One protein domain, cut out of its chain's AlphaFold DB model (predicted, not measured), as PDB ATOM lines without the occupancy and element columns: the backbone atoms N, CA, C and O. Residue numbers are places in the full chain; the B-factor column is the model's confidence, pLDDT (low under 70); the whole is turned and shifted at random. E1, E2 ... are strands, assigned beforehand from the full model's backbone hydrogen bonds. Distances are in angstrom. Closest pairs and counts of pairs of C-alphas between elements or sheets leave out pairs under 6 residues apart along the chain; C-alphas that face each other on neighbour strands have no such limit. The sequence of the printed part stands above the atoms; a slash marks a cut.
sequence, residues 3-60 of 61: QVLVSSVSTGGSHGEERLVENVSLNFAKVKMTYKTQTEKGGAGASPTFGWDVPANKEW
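Overview. This is residues 3 to 60 of the 61 residues of the protein "Protein hcp1" of Bradyrhizobium sp. STM 3843 (UniProt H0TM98). Two antiparallel arms meet as an open V, E1 paired with the first part of E2 in one arm and E3 paired with the second part of E2 in the other, and E2 bends by 106 degrees at residue 29, at the corner of the V. The link of residues 13 to 20 makes the tip of the first arm, with residues 14 to 19 sticking out free; residues 35 to 48 make the far end of the second arm, and the last printed residues fold back beside E3 near the corner. The 58 printed residues have three named strands, E1, E2 and E3 along the chain, and no named helix; the class is all strand, and the sheet has the order E1, E2, E3, antiparallel throughout. The whole is extended, with a radius of gyration of the C-alphas of 18.1 A, and flat, spanning 46 by 40 by 12 A.

Arrangement. E1, residues 3 to 12, and E2, residues 21 to 34, form an antiparallel hairpin with 159 degrees between their directions. Their C-alphas 4 and 28 face each other at 4.3 A, and N 5 and O 27 are within hydrogen-bond range at 2.8 A, as are N 23 and O 10 at 2.8 A. The pairing is staggered: E2 pairs with E1 over residues 21 to 28 and with E3, residues 49 to 53, over residues 30 to 34. E2 and E3 are a second antiparallel hairpin; C-alphas 32 and 51 face each other at 4.3 A, and N 33 and O 50 are within hydrogen-bond range at 2.8 A. The three strands make a meander, each strand the antiparallel neighbour of the one before. E1 and E3 are the edge strands and are apart. Residues 52 to 53 of E3 also pair, antiparallel, with residues 58 to 59. The sheet is twisted, its C-alphas lying up to 4.5 A off their best plane.

Along the chain. E1 begins at C-alpha 3, at (12.083, 40.030, -29.019), and is 27.3 A long from first to last C-alpha. E2 runs from Val 21 to Thr 34, 27.7 A from first to last C-alpha, with its bend at C-alpha 29, at (11.256, 38.054, -33.968). E3 runs from Thr 49 to Asp 53 over 13.6 A and ends at C-alpha 53, at (9.507, 40.917, -39.291).

Size, cuts and confidence. The two C-alphas farthest apart are those of Gly 16 and Lys 58, at 47.3 A. The first and last printed C-alphas, of Gln 3 and Trp 60, are 13.3 A apart. The link E1 to E2 is short, with 8 residues, and the link E2 to E3 is long, with 14. The printed part has no cut; its mean pLDDT is 96.1, and no printed residue is under 70.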
ATOM      1  N   GLN A   3      12.560  41.294 -29.605       97.56
ATOM      2  CA  GLN A   3      12.083  40.030 -29.019       97.56
ATOM      3  C   GLN A   3      13.124  38.925 -29.227       97.56
ATOM      4  O   GLN A   3      12.991  38.105 -30.129       97.56
ATOM      5  N   VAL A   4      14.216  39.008 -28.465       98.12
ATOM      6  CA  VAL A   4      15.413  38.179 -28.648       98.12
ATOM      7  C   VAL A   4      15.478  37.133 -27.545       98.12
ATOM      8  O   VAL A   4      15.343  37.472 -26.372       98.12
ATOM      9  N   LEU A   5      15.715  35.884 -27.930       98.31
ATOM     10  CA  LEU A   5      15.921  34.753 -27.039       98.31
ATOM     11  C   LEU A   5      17.329  34.191 -27.257       98.31
ATOM     12  O   LEU A   5      17.743  33.986 -28.398       98.31
ATOM     13  N   VAL A   6      18.042  33.890 -26.173       98.00
ATOM     14  CA  VAL A   6      19.258  33.070 -26.245       98.00
ATOM     15  C   VAL A   6      18.824  31.631 -26.496       98.00
ATOM     16  O   VAL A   6      18.273  30.985 -25.609       98.00
ATOM     17  N   SER A   7      19.008  31.150 -27.723       98.19
ATOM     18  CA  SER A   7      18.534  29.821 -28.122       98.19
ATOM     19  C   SER A   7      19.512  28.717 -27.740       98.19
ATOM     20  O   SER A   7      19.100  27.583 -27.518       98.19
ATOM     21  N   SER A   8      20.805  29.032 -27.679       98.19
ATOM     22  CA  SER A   8      21.837  28.118 -27.199       98.19
ATOM     23  C   SER A   8      23.087  28.875 -26.762       98.19
ATOM     24  O   SER A   8      23.394  29.955 -27.275       98.19
ATOM     25  N   VAL A   9      23.815  28.271 -25.823       97.81
ATOM     26  CA  VAL A   9      25.164  28.668 -25.417       97.81
ATOM     27  C   VAL A   9      26.029  27.412 -25.452       97.81
ATOM     28  O   VAL A   9      25.684  26.410 -24.828       97.81
ATOM     29  N   SER A  10      27.126  27.453 -26.201       97.12
ATOM     30  CA  SER A  10      28.130  26.390 -26.265       97.12
ATOM     31  C   SER A  10      29.456  26.945 -25.770       97.12
ATOM     32  O   SER A  10      30.147  27.652 -26.503       97.12
ATOM     33  N   THR A  11      29.802  26.616 -24.531       95.69
ATOM     34  CA  THR A  11      31.070  26.995 -23.900       95.69
ATOM     35  C   THR A  11      32.079  25.850 -23.988       95.69
ATOM     36  O   THR A  11      31.696  24.692 -24.167       95.69
ATOM     37  N   GLY A  12      33.368  26.159 -23.898       92.00
ATOM     38  CA  GLY A  12      34.427  25.164 -23.979       92.00
ATOM     39  C   GLY A  12      35.810  25.764 -23.773       92.00
ATOM     40  O   GLY A  12      35.970  26.972 -23.614       92.00
ATOM     41  N   GLY A  13      36.807  24.887 -23.764       89.69
ATOM     42  CA  GLY A  13      38.199  25.267 -23.611       89.69
ATOM     43  C   GLY A  13      39.131  24.150 -24.039       89.69
ATOM     44  O   GLY A  13      38.871  22.982 -23.746       89.69
ATOM     45  N   SER A  14      40.212  24.513 -24.720       89.44
ATOM     46  CA  SER A  14      41.296  23.593 -25.074       89.44
ATOM     47  C   SER A  14      42.506  23.794 -24.164       89.44
ATOM     48  O   SER A  14      42.726  24.868 -23.603       89.44
ATOM     49  N   HIS A  15      43.323  22.752 -24.008       85.88
ATOM     50  CA  HIS A  15      44.546  22.857 -23.214       85.88
ATOM     51  C   HIS A  15      45.500  23.886 -23.843       85.88
ATOM     52  O   HIS A  15      45.798  23.799 -25.031       85.88
ATOM     53  N   GLY A  16      45.979  24.844 -23.043       90.94
ATOM     54  CA  GLY A  16      46.851  25.930 -23.506       90.94
ATOM     55  C   GLY A  16      46.125  27.197 -23.970       90.94
ATOM     56  O   GLY A  16      46.785  28.148 -24.383       90.94
ATOM     57  N   GLU A  17      44.792  27.248 -23.885       92.31
ATOM     58  CA  GLU A  17      44.061  28.502 -24.063       92.31
ATOM     59  C   GLU A  17      44.183  29.384 -22.817       92.31
ATOM     60  O   GLU A  17      43.698  29.042 -21.742       92.31
ATOM     61  N   GLU A  18      44.791  30.559 -22.986       92.06
ATOM     62  CA  GLU A  18      44.841  31.603 -21.951       92.06
ATOM     63  C   GLU A  18      43.473  32.284 -21.760       92.06
ATOM     64  O   GLU A  18      43.148  32.787 -20.686       92.06
ATOM     65  N   ARG A  19      42.644  32.320 -22.813       93.75
ATOM     66  CA  ARG A  19      41.303  32.918 -22.785       93.75
ATOM     67  C   ARG A  19      40.293  31.983 -23.424       93.75
ATOM     68  O   ARG A  19      40.311  31.789 -24.635       93.75
ATOM     69  N   LEU A  20      39.393  31.467 -22.595       94.00
ATOM     70  CA  LEU A  20      38.286  30.625 -23.033       94.00
ATOM     71  C   LEU A  20      37.280  31.420 -23.872       94.00
ATOM     72  O   LEU A  20      37.128  32.635 -23.705       94.00
ATOM     73  N   VAL A  21      36.569  30.711 -24.747       94.75
ATOM     74  CA  VAL A  21      35.536  31.275 -25.620       94.75
ATOM     75  C   VAL A  21      34.240  30.481 -25.522       94.75
ATOM     76  O   VAL A  21      34.218  29.294 -25.198       94.75
ATOM     77  N   GLU A  22      33.138  31.142 -25.853       96.56
ATOM     78  CA  GLU A  22      31.826  30.520 -25.965       96.56
ATOM     79  C   GLU A  22      31.094  31.023 -27.209       96.56
ATOM     80  O   GLU A  22      31.285  32.152 -27.662       96.56
ATOM     81  N   ASN A  23      30.244  30.165 -27.766       97.00
ATOM     82  CA  ASN A  23      29.382  30.478 -28.895       97.00
ATOM     83  C   ASN A  23      27.955  30.694 -28.390       97.00
ATOM     84  O   ASN A  23      27.385  29.810 -27.748       97.00
ATOM     85  N   VAL A  24      27.359  31.837 -28.723       98.00
ATOM     86  CA  VAL A  24      25.984  32.186 -28.340       98.00
ATOM     87  C   VAL A  24      25.129  32.305 -29.594       98.00
ATOM     88  O   VAL A  24      25.457  33.070 -30.500       98.00
ATOM     89  N   SER A  25      24.013  31.577 -29.639       98.44
ATOM     90  CA  SER A  25      23.010  31.721 -30.700       98.44
ATOM     91  C   SER A  25      21.810  32.517 -30.199       98.44
ATOM     92  O   SER A  25      21.308  32.283 -29.098       98.44
ATOM     93  N   LEU A  26      21.334  33.452 -31.025       98.56
ATOM     94  CA  LEU A  26      20.201  34.321 -30.716       98.56
ATOM     95  C   LEU A  26      19.068  34.089 -31.716       98.56
ATOM     96  O   LEU A  26      19.213  34.359 -32.908       98.56
ATOM     97  N   ASN A  27      17.918  33.646 -31.219       98.31
ATOM     98  CA  ASN A  27      16.660  33.688 -31.953       98.31
ATOM     99  C   ASN A  27      16.011  35.071 -31.771       98.31
ATOM    100  O   ASN A  27      16.155  35.692 -30.719       98.31
ATOM    101  N   PHE A  28      15.314  35.584 -32.784       98.38
ATOM    102  CA  PHE A  28      14.681  36.902 -32.723       98.38
ATOM    103  C   PHE A  28      13.415  36.974 -33.574       98.38
ATOM    104  O   PHE A  28      13.335  36.355 -34.633       98.38
ATOM    105  N   ALA A  29      12.451  37.800 -33.159       98.25
ATOM    106  CA  ALA A  29      11.256  38.054 -33.968       98.25
ATOM    107  C   ALA A  29      11.515  39.058 -35.103       98.25
ATOM    108  O   ALA A  29      10.964  38.925 -36.190       98.25
ATOM    109  N   LYS A  30      12.337  40.090 -34.869       98.12
ATOM    110  CA  LYS A  30      12.621  41.123 -35.884       98.12
ATOM    111  C   LYS A  30      14.099  41.444 -35.989       98.12
ATOM    112  O   LYS A  30      14.780  41.582 -34.967       98.12
ATOM    113  N   VAL A  31      14.569  41.681 -37.209       97.56
ATOM    114  CA  VAL A  31      15.947  42.088 -37.509       97.56
ATOM    115  C   VAL A  31      15.958  43.384 -38.309       97.56
ATOM    116  O   VAL A  31      15.136  43.582 -39.194       97.56
ATOM    117  N   LYS A  32      16.885  44.282 -37.971       97.44
ATOM    118  CA  LYS A  32      17.151  45.517 -38.709       97.44
ATOM    119  C   LYS A  32      18.656  45.667 -38.844       97.44
ATOM    120  O   LYS A  32      19.355  45.579 -37.833       97.44
ATOM    121  N   MET A  33      19.121  45.875 -40.065       96.81
ATOM    122  CA  MET A  33      20.519  46.068 -40.413       96.81
ATOM    123  C   MET A  33      20.645  47.370 -41.191       96.81
ATOM    124  O   MET A  33      19.999  47.550 -42.220       96.81
ATOM    125  N   THR A  34      21.485  48.273 -40.702       96.44
ATOM    126  CA  THR A  34      21.827  49.506 -41.409       96.44
ATOM    127  C   THR A  34      23.284  49.416 -41.812       96.44
ATOM    128  O   THR A  34      24.155  49.271 -40.954       96.44
ATOM    129  N   TYR A  35      23.546  49.488 -43.113       96.62
ATOM    130  CA  TYR A  35      24.903  49.515 -43.642       96.62
ATOM    131  C   TYR A  35      25.262  50.951 -43.987       96.62
ATOM    132  O   TYR A  35      24.596  51.571 -44.809       96.62
ATOM    133  N   LYS A  36      26.300  51.487 -43.348       96.56
ATOM    134  CA  LYS A  36      26.791  52.835 -43.626       96.56
ATOM    135  C   LYS A  36      27.951  52.745 -44.606       96.56
ATOM    136  O   LYS A  36      29.027  52.274 -44.239       96.56
ATOM    137  N   THR A  37      27.725  53.180 -45.841       96.75
ATOM    138  CA  THR A  37      28.798  53.255 -46.832       96.75
ATOM    139  C   THR A  37      29.783  54.352 -46.441       96.75
ATOM    140  O   THR A  37      29.455  55.270 -45.681       96.75
ATOM    141  N   GLN A  38      31.009  54.243 -46.940       97.94
ATOM    142  CA  GLN A  38      32.052  55.235 -46.716       97.94
ATOM    143  C   GLN A  38      32.378  55.940 -48.030       97.94
ATOM    144  O   GLN A  38      32.342  55.326 -49.096       97.94
ATOM    145  N   THR A  39      32.666  57.238 -47.957       96.31
ATOM    146  CA  THR A  39      33.229  57.987 -49.086       96.31
ATOM    147  C   THR A  39      34.710  57.644 -49.254       96.31
ATOM    148  O   THR A  39      35.323  57.081 -48.349       96.31
ATOM    149  N   GLU A  40      35.325  58.039 -50.372       96.44
ATOM    150  CA  GLU A  40      36.760  57.801 -50.626       96.44
ATOM    151  C   GLU A  40      37.680  58.353 -49.525       96.44
ATOM    152  O   GLU A  40      38.756  57.819 -49.279       96.44
ATOM    153  N   LYS A  41      37.246  59.405 -48.820       97.19
ATOM    154  CA  LYS A  41      37.987  60.014 -47.704       97.19
ATOM    155  C   LYS A  41      37.669  59.377 -46.343       97.19
ATOM    156  O   LYS A  41      38.008  59.955 -45.316       97.19
ATOM    157  N   GLY A  42      36.957  58.246 -46.317       95.31
ATOM    158  CA  GLY A  42      36.480  57.590 -45.091       95.31
ATOM    159  C   GLY A  42      35.317  58.316 -44.403       95.31
ATOM    160  O   GLY A  42      34.979  58.015 -43.260       95.31
ATOM    161  N   GLY A  43      34.700  59.297 -45.072       95.88
ATOM    162  CA  GLY A  43      33.551  60.037 -44.550       95.88
ATOM    163  C   GLY A  43      32.248  59.237 -44.633       95.88
ATOM    164  O   GLY A  43      32.172  58.199 -45.283       95.88
ATOM    165  N   ALA A  44      31.190  59.741 -43.998       95.38
ATOM    166  CA  ALA A  44      29.872  59.113 -44.036       95.38
ATOM    167  C   ALA A  44      29.248  59.172 -45.443       95.38
ATOM    168  O   ALA A  44      29.025  60.259 -45.973       95.38
ATOM    169  N   GLY A  45      28.938  58.011 -46.018       94.12
ATOM    170  CA  GLY A  45      28.143  57.871 -47.235       94.12
ATOM    171  C   GLY A  45      26.669  57.552 -46.950       94.12
ATOM    172  O   GLY A  45      26.135  57.842 -45.874       94.12
ATOM    173  N   ALA A  46      26.001  56.942 -47.930       95.62
ATOM    174  CA  ALA A  46      24.619  56.485 -47.815       95.62
ATOM    175  C   ALA A  46      24.450  55.463 -46.676       95.62
ATOM    176  O   ALA A  46      25.382  54.753 -46.303       95.62
ATOM    177  N   SER A  47      23.244  55.381 -46.111       95.69
ATOM    178  CA  SER A  47      22.929  54.457 -45.010       95.69
ATOM    179  C   SER A  47      21.686  53.610 -45.311       95.69
ATOM    180  O   SER A  47      20.675  53.743 -44.611       95.69
ATOM    181  N   PRO A  48      21.708  52.775 -46.371       95.44
ATOM    182  CA  PRO A  48      20.606  51.865 -46.654       95.44
ATOM    183  C   PRO A  48      20.307  50.978 -45.445       95.44
ATOM    184  O   PRO A  48      21.194  50.557 -44.696       95.44
ATOM    185  N   THR A  49      19.022  50.714 -45.252       97.06
ATOM    186  CA  THR A  49      18.513  49.959 -44.116       97.06
ATOM    187  C   THR A  49      17.637  48.830 -44.624       97.06
ATOM    188  O   THR A  49      16.737  49.055 -45.420       97.06
ATOM    189  N   PHE A  50      17.905  47.629 -44.126       96.69
ATOM    190  CA  PHE A  50      17.085  46.441 -44.306       96.69
ATOM    191  C   PHE A  50      16.384  46.118 -42.984       96.69
ATOM    192  O   PHE A  50      17.022  46.137 -41.927       96.69
ATOM    193  N   GLY A  51      15.090  45.812 -43.030       98.06
ATOM    194  CA  GLY A  51      14.302  45.418 -41.866       98.06
ATOM    195  C   GLY A  51      13.341  44.282 -42.199       98.06
ATOM    196  O   GLY A  51      12.625  44.353 -43.191       98.06
ATOM    197  N   TRP A  52      13.278  43.252 -41.356       98.44
ATOM    198  CA  TRP A  52      12.353  42.132 -41.539       98.44
ATOM    199  C   TRP A  52      11.667  41.722 -40.237       98.44
ATOM    200  O   TRP A  52      12.303  41.635 -39.179       98.44
ATOM    201  N   ASP A  53      10.362  41.479 -40.332       98.50
ATOM    202  CA  ASP A  53       9.507  40.917 -39.291       98.50
ATOM    203  C   ASP A  53       9.279  39.438 -39.621       98.50
ATOM    204  O   ASP A  53       8.527  39.105 -40.539       98.50
ATOM    205  N   VAL A  54       9.981  38.549 -38.909       97.94
ATOM    206  CA  VAL A  54      10.012  37.111 -39.216       97.94
ATOM    207  C   VAL A  54       8.645  36.460 -38.967       97.94
ATOM    208  O   VAL A  54       8.151  35.815 -39.891       97.94
ATOM    209  N   PRO A  55       7.971  36.653 -37.809       97.88
ATOM    210  CA  PRO A  55       6.637  36.095 -37.589       97.88
ATOM    211  C   PRO A  55       5.588  36.600 -38.579       97.88
ATOM    212  O   PRO A  55       4.731  35.832 -39.005       97.88
ATOM    213  N   ALA A  56       5.639  37.886 -38.940       98.00
ATOM    214  CA  ALA A  56       4.683  38.464 -39.880       98.00
ATOM    215  C   ALA A  56       5.047  38.219 -41.354       98.00
ATOM    216  O   ALA A  56       4.268  38.592 -42.231       98.00
ATOM    217  N   ASN A  57       6.219  37.630 -41.619       97.88
ATOM    218  CA  ASN A  57       6.779  37.364 -42.941       97.88
ATOM    219  C   ASN A  57       6.704  38.569 -43.898       97.88
ATOM    220  O   ASN A  57       6.218  38.465 -45.025       97.88
ATOM    221  N   LYS A  58       7.138  39.737 -43.421       98.12
ATOM    222  CA  LYS A  58       7.100  40.982 -44.195       98.12
ATOM    223  C   LYS A  58       8.195  41.949 -43.773       98.12
ATOM    224  O   LYS A  58       8.814  41.791 -42.720       98.12
ATOM    225  N   GLU A  59       8.378  42.996 -44.569       97.25
ATOM    226  CA  GLU A  59       9.293  44.083 -44.238       97.25
ATOM    227  C   GLU A  59       8.909  44.741 -42.902       97.25
ATOM    228  O   GLU A  59       7.735  45.017 -42.621       97.25
ATOM    229  N   TRP A  60       9.911  44.963 -42.050       89.38
ATOM    230  CA  TRP A  60       9.731  45.667 -40.786       89.38
ATOM    231  C   TRP A  60       9.846  47.171 -41.037       89.38
ATOM    232  O   TRP A  60      10.955  47.700 -41.100       89.38
TER     233      TRP A  60